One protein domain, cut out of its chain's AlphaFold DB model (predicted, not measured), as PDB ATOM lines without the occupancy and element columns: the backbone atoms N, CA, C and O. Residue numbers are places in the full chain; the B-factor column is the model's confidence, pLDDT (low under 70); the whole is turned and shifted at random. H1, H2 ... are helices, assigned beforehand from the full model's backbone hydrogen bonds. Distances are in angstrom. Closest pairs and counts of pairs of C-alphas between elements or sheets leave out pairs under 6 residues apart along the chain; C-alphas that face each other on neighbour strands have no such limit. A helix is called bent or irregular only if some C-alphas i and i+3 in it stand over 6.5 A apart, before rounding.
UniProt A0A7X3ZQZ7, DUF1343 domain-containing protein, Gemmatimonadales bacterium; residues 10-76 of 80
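Overview. This is residues 10 to 76 of the 80 residues of the protein "DUF1343 domain-containing protein" of Gemmatimonadales bacterium (UniProt A0A7X3ZQZ7). A small body of helices has one long arm: the kinked helix H1 runs along one side of the body, the short helices H2, H3 and H4 make the rest of it, and residues 61 to 76, of which 62 to 75 belong to H5, stick out. After H1 the chain folds back through H2, which stays apart from H1 and meets the rest at a corner with H3, and then through the hairpin of H3 and H4, whose H4 packs on residues 11 to 18 of H1. The printed part has 67 residues with five named helices, H1 to H5 in that order, and no named strand; the class is all helix. The whole is loose, with a radius of gyration of the C-alphas of 14.1 A, and it spans 48 by 24 by 17 A, the arm making much of the length.

Along the chain. H1, the longest helix, covers residues 10 to 27 and measures 24.5 A from C-alpha 10 at (5.819, -15.626, -39.162) to C-alpha 27 at (-16.134, -26.384, -37.895). It has a kink of 38 degrees near residue 21 and is irregular, with C-alphas 23 and 26 standing 9.2 A apart. H2 is residues 32 to 39, H3 residues 43 to 49 and H4 residues 54 to 59. H5, residues 62 to 75, measures 20.7 A and ends at C-alpha 75 at (21.363, -3.087, -26.387); it is irregular too, with C-alphas 71 and 74 standing 7.2 A apart.

Arrangement. H1 touches H4 with residues 11 to 18 alone, the closest C-alphas being those of Ala 15 and Leu 54, 6.4 A apart. The two run opposite ways at a steep tilt of 43 degrees. H1 and H3 are close but not clearly touching, their closest C-alphas, those of Leu 18 and Ile 48, being 6.9 A apart. H3 and H4 form a helical hairpin and only just touch, with 3 pairs of C-alphas within 8 A; the closest are those of Ala 47 and Ile 57, 6.5 A apart. They run opposite ways at a shallow tilt of 17 degrees. H2 and H3 touch only at the corner by their link, closest at the C-alphas of Asp 36 and Arg 45, 7.1 A apart. H4 and H5 meet only through their link, and H5 is apart from H1, H2 and H3. In H2, H3 and H4 every O i to N i+4 pair is within hydrogen-bond range; in H1 it is 12 of 14 and in H5 8 of 10.

Size, cuts and confidence. The two C-alphas farthest apart are those of Asp 26 and Pro 74, at 48.2 A. Without residues 61 to 76, which stand free, the body spans 28 by 22 by 18 A. The four links between the helices are tight, and the printed part has no cut. The mean pLDDT of the printed part is 95.9, and no printed residue is under 70.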
ATOM      1  N   VAL A  10       7.024 -16.273 -39.703       93.50
ATOM      2  CA  VAL A  10       5.819 -15.626 -39.162       93.50
ATOM      3  C   VAL A  10       4.774 -15.507 -40.262       93.50
ATOM      4  O   VAL A  10       3.641 -15.960 -40.090       93.50
ATOM      5  N   ARG A  11       5.177 -15.009 -41.437       95.25
ATOM      6  CA  ARG A  11       4.315 -14.967 -42.626       95.25
ATOM      7  C   ARG A  11       3.820 -16.360 -43.010       95.25
ATOM      8  O   ARG A  11       2.642 -16.528 -43.318       95.25
ATOM      9  N   THR A  12       4.689 -17.370 -42.939       96.69
ATOM     10  CA  THR A  12       4.309 -18.764 -43.224       96.69
ATOM     11  C   THR A  12       3.280 -19.295 -42.224       96.69
ATOM     12  O   THR A  12       2.307 -19.930 -42.631       96.69
ATOM     13  N   ALA A  13       3.449 -19.025 -40.925       95.88
ATOM     14  CA  ALA A  13       2.502 -19.458 -39.898       95.88
ATOM     15  C   ALA A  13       1.110 -18.833 -40.096       95.88
ATOM     16  O   ALA A  13       0.102 -19.533 -40.006       95.88
ATOM     17  N   VAL A  14       1.050 -17.542 -40.433       96.56
ATOM     18  CA  VAL A  14      -0.210 -16.837 -40.728       96.56
ATOM     19  C   VAL A  14      -0.866 -17.411 -41.985       96.56
ATOM     20  O   VAL A  14      -2.065 -17.675 -41.986       96.56
ATOM     21  N   ALA A  15      -0.087 -17.692 -43.035       97.88
ATOM     22  CA  ALA A  15      -0.595 -18.333 -44.247       97.88
ATOM     23  C   ALA A  15      -1.189 -19.725 -43.962       97.88
ATOM     24  O   ALA A  15      -2.274 -20.052 -44.445       97.88
ATOM     25  N   ALA A  16      -0.509 -20.531 -43.141       97.94
ATOM     26  CA  ALA A  16      -1.006 -21.836 -42.717       97.94
ATOM     27  C   ALA A  16      -2.296 -21.713 -41.889       97.94
ATOM     28  O   ALA A  16      -3.229 -22.490 -42.092       97.94
ATOM     29  N   LEU A  17      -2.379 -20.715 -41.005       97.25
ATOM     30  CA  LEU A  17      -3.567 -20.438 -40.200       97.25
ATOM     31  C   LEU A  17      -4.768 -20.032 -41.067       97.25
ATOM     32  O   LEU A  17      -5.856 -20.575 -40.886       97.25
ATOM     33  N   LEU A  18      -4.569 -19.149 -42.051       97.81
ATOM     34  CA  LEU A  18      -5.598 -18.774 -43.030       97.81
ATOM     35  C   LEU A  18      -6.079 -19.988 -43.836       97.81
ATOM     36  O   LEU A  18      -7.281 -20.177 -44.032       97.81
ATOM     37  N   ALA A  19      -5.151 -20.841 -44.281       98.00
ATOM     38  CA  ALA A  19      -5.491 -22.062 -45.003       98.00
ATOM     39  C   ALA A  19      -6.303 -23.031 -44.131       98.00
ATOM     40  O   ALA A  19      -7.325 -23.540 -44.588       98.00
ATOM     41  N   ALA A  20      -5.895 -23.241 -42.875       97.31
ATOM     42  CA  ALA A  20      -6.623 -24.071 -41.920       97.31
ATOM     43  C   ALA A  20      -8.031 -23.514 -41.655       97.31
ATOM     44  O   ALA A  20      -9.007 -24.248 -41.777       97.31
ATOM     45  N   ARG A  21      -8.154 -22.204 -41.402       96.38
ATOM     46  CA  ARG A  21      -9.442 -21.517 -41.211       96.38
ATOM     47  C   ARG A  21     -10.395 -21.739 -42.379       96.38
ATOM     48  O   ARG A  21     -11.570 -22.029 -42.157       96.38
ATOM     49  N   ARG A  22      -9.884 -21.605 -43.607       96.12
ATOM     50  CA  ARG A  22     -10.651 -21.806 -44.843       96.12
ATOM     51  C   ARG A  22     -11.087 -23.259 -45.011       96.12
ATOM     52  O   ARG A  22     -12.232 -23.505 -45.367       96.12
ATOM     53  N   LEU A  23     -10.180 -24.210 -44.785       97.75
ATOM     54  CA  LEU A  23     -10.450 -25.640 -44.969       97.75
ATOM     55  C   LEU A  23     -11.406 -26.203 -43.910       97.75
ATOM     56  O   LEU A  23     -12.165 -27.116 -44.218       97.75
ATOM     57  N   SER A  24     -11.397 -25.654 -42.694       96.75
ATOM     58  CA  SER A  24     -12.304 -26.074 -41.622       96.75
ATOM     59  C   SER A  24     -13.737 -25.555 -41.780       96.75
ATOM     60  O   SER A  24     -14.641 -26.115 -41.164       96.75
ATOM     61  N   GLY A  25     -13.966 -24.500 -42.574       94.56
ATOM     62  CA  GLY A  25     -15.298 -23.924 -42.790       94.56
ATOM     63  C   GLY A  25     -16.018 -23.589 -41.477       94.56
ATOM     64  O   GLY A  25     -15.469 -22.883 -40.624       94.56
ATOM     65  N   ASP A  26     -17.226 -24.130 -41.317       95.31
ATOM     66  CA  ASP A  26     -18.087 -23.927 -40.141       95.31
ATOM     67  C   ASP A  26     -17.604 -24.672 -38.887       95.31
ATOM     68  O   ASP A  26     -18.026 -24.348 -37.782       95.31
ATOM     69  N   ALA A  27     -16.695 -25.644 -39.027       97.50
ATOM     70  CA  ALA A  27     -16.134 -26.384 -37.895       97.50
ATOM     71  C   ALA A  27     -14.990 -25.632 -37.188       97.50
ATOM     72  O   ALA A  27     -14.388 -26.151 -36.247       97.50
ATOM     73  N   TRP A  28     -14.620 -24.442 -37.668       97.00
ATOM     74  CA  TRP A  28     -13.566 -23.650 -37.049       97.00
ATOM     75  C   TRP A  28     -14.032 -22.991 -35.752       97.00
ATOM     76  O   TRP A  28     -14.999 -22.232 -35.745       97.00
ATOM     77  N   GLU A  29     -13.247 -23.153 -34.687       97.19
ATOM     78  CA  GLU A  29     -13.471 -22.470 -33.416       97.19
ATOM     79  C   GLU A  29     -12.176 -21.874 -32.857       97.19
ATOM     80  O   GLU A  29     -11.120 -22.511 -32.820       97.19
ATOM     81  N   TRP A  30     -12.266 -20.641 -32.354       97.12
ATOM     82  CA  TRP A  30     -11.161 -19.990 -31.657       97.12
ATOM     83  C   TRP A  30     -11.161 -20.330 -30.168       97.12
ATOM     84  O   TRP A  30     -12.143 -20.114 -29.459       97.12
ATOM     85  N   ARG A  31      -9.989 -20.675 -29.629       97.44
ATOM     86  CA  ARG A  31      -9.722 -20.536 -28.189       97.44
ATOM     87  C   ARG A  31      -9.371 -19.083 -27.865       97.44
ATOM     88  O   ARG A  31      -8.226 -18.800 -27.529       97.44
ATOM     89  N   VAL A  32     -10.349 -18.179 -27.970       97.38
ATOM     90  CA  VAL A  32     -10.172 -16.707 -27.984       97.38
ATOM     91  C   VAL A  32      -9.150 -16.206 -26.956       97.38
ATOM     92  O   VAL A  32      -8.105 -15.689 -27.333       97.38
ATOM     93  N   ARG A  33      -9.379 -16.446 -25.656       97.62
ATOM     94  CA  ARG A  33      -8.474 -15.974 -24.586       97.62
ATOM     95  C   ARG A  33      -7.043 -16.496 -24.716       97.62
ATOM     96  O   ARG A  33      -6.105 -15.813 -24.322       97.62
ATOM     97  N   HIS A  34      -6.879 -17.729 -25.187       98.06
ATOM     98  CA  HIS A  34      -5.564 -18.343 -25.339       98.06
ATOM     99  C   HIS A  34      -4.857 -17.821 -26.590       98.06
ATOM    100  O   HIS A  34      -3.679 -17.483 -26.522       98.06
ATOM    101  N   PHE A  35      -5.585 -17.720 -27.702       98.00
ATOM    102  CA  PHE A  35      -5.060 -17.234 -28.970       98.00
ATOM    103  C   PHE A  35      -4.621 -15.771 -28.867       98.00
ATOM    104  O   PHE A  35      -3.454 -15.482 -29.111       98.00
ATOM    105  N   ASP A  36      -5.501 -14.880 -28.403       97.81
ATOM    106  CA  ASP A  36      -5.222 -13.440 -28.334       97.81
ATOM    107  C   ASP A  36      -4.059 -13.140 -27.369       97.81
ATOM    108  O   ASP A  36      -3.228 -12.272 -27.623       97.81
ATOM    109  N   ARG A  37      -3.922 -13.924 -26.286       97.69
ATOM    110  CA  ARG A  37      -2.775 -13.824 -25.370       97.69
ATOM    111  C   ARG A  37      -1.450 -14.169 -26.053       97.69
ATOM    112  O   ARG A  37      -0.450 -13.521 -25.765       97.69
ATOM    113  N   LEU A  38      -1.421 -15.208 -26.889       96.31
ATOM    114  CA  LEU A  38      -0.207 -15.618 -27.603       96.31
ATOM    115  C   LEU A  38       0.098 -14.700 -28.791       96.31
ATOM    116  O   LEU A  38       1.265 -14.433 -29.058       96.31
ATOM    117  N   ALA A  39      -0.938 -14.200 -29.468       94.50
ATOM    118  CA  ALA A  39      -0.816 -13.223 -30.546       94.50
ATOM    119  C   ALA A  39      -0.431 -11.820 -30.038       94.50
ATOM    120  O   ALA A  39       0.015 -10.986 -30.818       94.50
ATOM    121  N   GLY A  40      -0.594 -11.554 -28.738       94.25
ATOM    122  CA  GLY A  40      -0.290 -10.269 -28.103       94.25
ATOM    123  C   GLY A  40      -1.419  -9.239 -28.205       94.25
ATOM    124  O   GLY A  40      -1.366  -8.217 -27.525       94.25
ATOM    125  N   SER A  41      -2.451  -9.508 -29.006       94.31
ATOM    126  CA  SER A  41      -3.675  -8.712 -29.114       94.31
ATOM    127  C   SER A  41      -4.796  -9.532 -29.767       94.31
ATOM    128  O   SER A  41      -4.575 -10.642 -30.255       94.31
ATOM    129  N   GLU A  42      -6.006  -8.975 -29.819       96.88
ATOM    130  CA  GLU A  42      -7.107  -9.535 -30.617       96.88
ATOM    131  C   GLU A  42      -7.000  -9.227 -32.122       96.88
ATOM    132  O   GLU A  42      -7.731  -9.815 -32.919       96.88
ATOM    133  N   GLY A  43      -6.086  -8.332 -32.524       95.62
ATOM    134  CA  GLY A  43      -6.010  -7.786 -33.882       95.62
ATOM    135  C   GLY A  43      -5.860  -8.864 -34.953       95.62
ATOM    136  O   GLY A  43      -6.656  -8.912 -35.887       95.62
ATOM    137  N   LEU A  44      -4.928  -9.805 -34.762       95.94
ATOM    138  CA  LEU A  44      -4.698 -10.899 -35.712       95.94
ATOM    139  C   LEU A  44      -5.948 -11.766 -35.916       95.94
ATOM    140  O   LEU A  44      -6.293 -12.106 -37.047       95.94
ATOM    141  N   ARG A  45      -6.643 -12.125 -34.830       97.44
ATOM    142  CA  ARG A  45      -7.859 -12.945 -34.905       97.44
ATOM    143  C   ARG A  45      -8.955 -12.208 -35.664       97.44
ATOM    144  O   ARG A  45      -9.553 -12.780 -36.572       97.44
ATOM    145  N   LEU A  46      -9.189 -10.943 -35.313       97.19
ATOM    146  CA  LEU A  46     -10.206 -10.117 -35.958       97.19
ATOM    147  C   LEU A  46      -9.897  -9.889 -37.442       97.19
ATOM    148  O   LEU A  46     -10.822  -9.938 -38.251       97.19
ATOM    149  N   ALA A  47      -8.626  -9.705 -37.809       96.62
ATOM    150  CA  ALA A  47      -8.181  -9.578 -39.197       96.62
ATOM    151  C   ALA A  47      -8.429 -10.859 -40.014       96.62
ATOM    152  O   ALA A  47      -8.883 -10.804 -41.159       96.62
ATOM    153  N   ILE A  48      -8.218 -12.027 -39.406       96.25
ATOM    154  CA  ILE A  48      -8.541 -13.317 -40.028       96.25
ATOM    155  C   ILE A  48     -10.058 -13.498 -40.164       96.25
ATOM    156  O   ILE A  48     -10.527 -13.901 -41.226       96.25
ATOM    157  N   ASP A  49     -10.833 -13.183 -39.122       95.75
ATOM    158  CA  ASP A  49     -12.293 -13.349 -39.127       95.75
ATOM    159  C   ASP A  49     -12.986 -12.455 -40.172       95.75
ATOM    160  O   ASP A  49     -13.971 -12.875 -40.777       95.75
ATOM    161  N   ARG A  50     -12.448 -11.258 -40.451       95.88
ATOM    162  CA  ARG A  50     -12.922 -10.379 -41.543       95.88
ATOM    163  C   ARG A  50     -12.421 -10.781 -42.936       95.88
ATOM    164  O   ARG A  50     -12.761 -10.112 -43.908       95.88
ATOM    165  N   GLY A  51     -11.606 -11.830 -43.043       95.00
ATOM    166  CA  GLY A  51     -11.074 -12.319 -44.314       95.00
ATOM    167  C   GLY A  51     -10.002 -11.423 -44.937       95.00
ATOM    168  O   GLY A  51      -9.895 -11.388 -46.163       95.00
ATOM    169  N   ALA A  52      -9.220 -10.699 -44.129       96.81
ATOM    170  CA  ALA A  52      -8.122  -9.888 -44.645       96.81
ATOM    171  C   ALA A  52      -7.080 -10.769 -45.374       96.81
ATOM    172  O   ALA A  52      -6.783 -11.886 -44.928       96.81
ATOM    173  N   PRO A  53      -6.515 -10.307 -46.505       96.25
ATOM    174  CA  PRO A  53      -5.480 -11.041 -47.217       96.25
ATOM    175  C   PRO A  53      -4.186 -11.102 -46.395       96.25
ATOM    176  O   PRO A  53      -3.891 -10.222 -45.588       96.25
ATOM    177  N   LEU A  54      -3.371 -12.130 -46.650       96.50
ATOM    178  CA  LEU A  54      -2.098 -12.354 -45.952       96.50
ATOM    179  C   LEU A  54      -1.191 -11.113 -45.950       96.50
ATOM    180  O   LEU A  54      -0.566 -10.809 -44.938       96.50
ATOM    181  N   ASP A  55      -1.112 -10.406 -47.077       95.25
ATOM    182  CA  ASP A  55      -0.269  -9.215 -47.201       95.25
ATOM    183  C   ASP A  55      -0.763  -8.053 -46.341       95.25
ATOM    184  O   ASP A  55       0.059  -7.384 -45.725       95.25
ATOM    185  N   GLU A  56      -2.081  -7.861 -46.225       95.19
ATOM    186  CA  GLU A  56      -2.660  -6.848 -45.334       95.19
ATOM    187  C   GLU A  56      -2.292  -7.174 -43.886       95.19
ATOM    188  O   GLU A  56      -1.581  -6.390 -43.261       95.19
ATOM    189  N   ILE A  57      -2.628  -8.384 -43.418       94.62
ATOM    190  CA  ILE A  57      -2.349  -8.841 -42.045       94.62
ATOM    191  C   ILE A  57      -0.866  -8.684 -41.700       94.62
ATOM    192  O   ILE A  57      -0.514  -8.174 -40.642       94.62
ATOM    193  N   THR A  58       0.025  -9.129 -42.590       92.44
ATOM    194  CA  THR A  58       1.470  -9.126 -42.310       92.44
ATOM    195  C   THR A  58       2.125  -7.754 -42.448       92.44
ATOM    196  O   THR A  58       3.201  -7.537 -41.894       92.44
ATOM    197  N   SER A  59       1.485  -6.816 -43.149       91.88
ATOM    198  CA  SER A  59       1.967  -5.438 -43.260       91.88
ATOM    199  C   SER A  59       1.692  -4.602 -42.007       91.88
ATOM    200  O   SER A  59       2.448  -3.670 -41.734       91.88
ATOM    201  N   GLU A  60       0.673  -4.958 -41.212       88.25
ATOM    202  CA  GLU A  60       0.241  -4.191 -40.032       88.25
ATOM    203  C   GLU A  60       1.361  -4.001 -39.001       88.25
ATOM    204  O   GLU A  60       1.513  -2.917 -38.443       88.25
ATOM    205  N   TRP A  61       2.202  -5.015 -38.784       89.50
ATOM    206  CA  TRP A  61       3.296  -4.948 -37.808       89.50
ATOM    207  C   TRP A  61       4.636  -4.495 -38.397       89.50
ATOM    208  O   TRP A  61       5.632  -4.453 -37.676       89.50
ATOM    209  N   ALA A  62       4.721  -4.163 -39.691       90.00
ATOM    210  CA  ALA A  62       5.992  -3.764 -40.303       90.00
ATOM    211  C   ALA A  62       6.584  -2.514 -39.626       90.00
ATOM    212  O   ALA A  62       7.791  -2.443 -39.381       90.00
ATOM    213  N   ALA A  63       5.723  -1.557 -39.265       92.00
ATOM    214  CA  ALA A  63       6.113  -0.357 -38.532       92.00
ATOM    215  C   ALA A  63       6.608  -0.684 -37.112       92.00
ATOM    216  O   ALA A  63       7.657  -0.187 -36.703       92.00
ATOM    217  N   ASP A  64       5.909  -1.566 -36.394       92.88
ATOM    218  CA  ASP A  64       6.278  -1.979 -35.036       92.88
ATOM    219  C   ASP A  64       7.598  -2.752 -35.011       92.88
ATOM    220  O   ASP A  64       8.444  -2.521 -34.146       92.88
ATOM    221  N   VAL A  65       7.820  -3.630 -35.996       93.75
ATOM    222  CA  VAL A  65       9.097  -4.333 -36.172       93.75
ATOM    223  C   VAL A  65      10.216  -3.323 -36.398       93.75
ATOM    224  O   VAL A  65      11.216  -3.373 -35.685       93.75
ATOM    225  N   ALA A  66      10.051  -2.370 -37.319       95.62
ATOM    226  CA  ALA A  66      11.062  -1.346 -37.579       95.62
ATOM    227  C   ALA A  66      11.349  -0.481 -36.336       95.62
ATOM    228  O   ALA A  66      12.512  -0.216 -36.010       95.62
ATOM    229  N   ALA A  67      10.307  -0.088 -35.598       97.19
ATOM    230  CA  ALA A  67      10.439   0.663 -34.354       97.19
ATOM    231  C   ALA A  67      11.200  -0.140 -33.288       97.19
ATOM    232  O   ALA A  67      12.125   0.377 -32.659       97.19
ATOM    233  N   PHE A  68      10.871  -1.423 -33.121       96.50
ATOM    234  CA  PHE A  68      11.562  -2.303 -32.184       96.50
ATOM    235  C   PHE A  68      13.017  -2.559 -32.592       96.50
ATOM    236  O   PHE A  68      13.906  -2.614 -31.741       96.50
ATOM    237  N   GLU A  69      13.297  -2.677 -33.890       96.44
ATOM    238  CA  GLU A  69      14.655  -2.813 -34.409       96.44
ATOM    239  C   GLU A  69      15.528  -1.596 -34.105       96.44
ATOM    240  O   GLU A  69      16.681  -1.761 -33.693       96.44
ATOM    241  N   ALA A  70      14.974  -0.391 -34.246       97.25
ATOM    242  CA  ALA A  70      15.644   0.837 -33.844       97.25
ATOM    243  C   ALA A  70      15.845   0.892 -32.321       97.25
ATOM    244  O   ALA A  70      16.952   1.178 -31.859       97.25
ATOM    245  N   LEU A  71      14.802   0.560 -31.551       98.19
ATOM    246  CA  LEU A  71      14.822   0.566 -30.088       98.19
ATOM    247  C   LEU A  71      15.874  -0.389 -29.522       98.19
ATOM    248  O   LEU A  71      16.585  -0.032 -28.589       98.19
ATOM    249  N   ARG A  72      16.003  -1.600 -30.080       97.44
ATOM    250  CA  ARG A  72      16.931  -2.606 -29.545       97.44
ATOM    251  C   ARG A  72      18.397  -2.329 -29.863       97.44
ATOM    252  O   ARG A  72      19.262  -2.921 -29.225       97.44
ATOM    253  N   ARG A  73      18.694  -1.469 -30.847       96.69
ATOM    254  CA  ARG A  73      20.052  -1.257 -31.378       96.69
ATOM    255  C   ARG A  73      21.108  -0.930 -30.306       96.69
ATOM    256  O   ARG A  73      22.179  -1.526 -30.381       96.69
ATOM    257  N   PRO A  74      20.851  -0.062 -29.305       97.06
ATOM    258  CA  PRO A  74      21.830   0.250 -28.258       97.06
ATOM    259  C   PRO A  74      22.132  -0.922 -27.313       97.06
ATOM    260  O   PRO A  74      23.105  -0.867 -26.570       97.06
ATOM    261  N   TYR A  75      21.297  -1.963 -27.320       96.94
ATOM    262  CA  TYR A  75      21.363  -3.087 -26.387       96.94
ATOM    263  C   TYR A  75      21.920  -4.370 -27.029       96.94
ATOM    264  O   TYR A  75      21.946  -5.420 -26.387       96.94
ATOM    265  N   LEU A  76      22.344  -4.324 -28.298       97.19
ATOM    266  CA  LEU A  76      22.888  -5.488 -29.000       97.19
ATOM    267  C   LEU A  76      24.342  -5.752 -28.585       97.19
ATOM    268  O   LEU A  76      25.206  -4.896 -28.745       97.19
TER     269      LEU A  76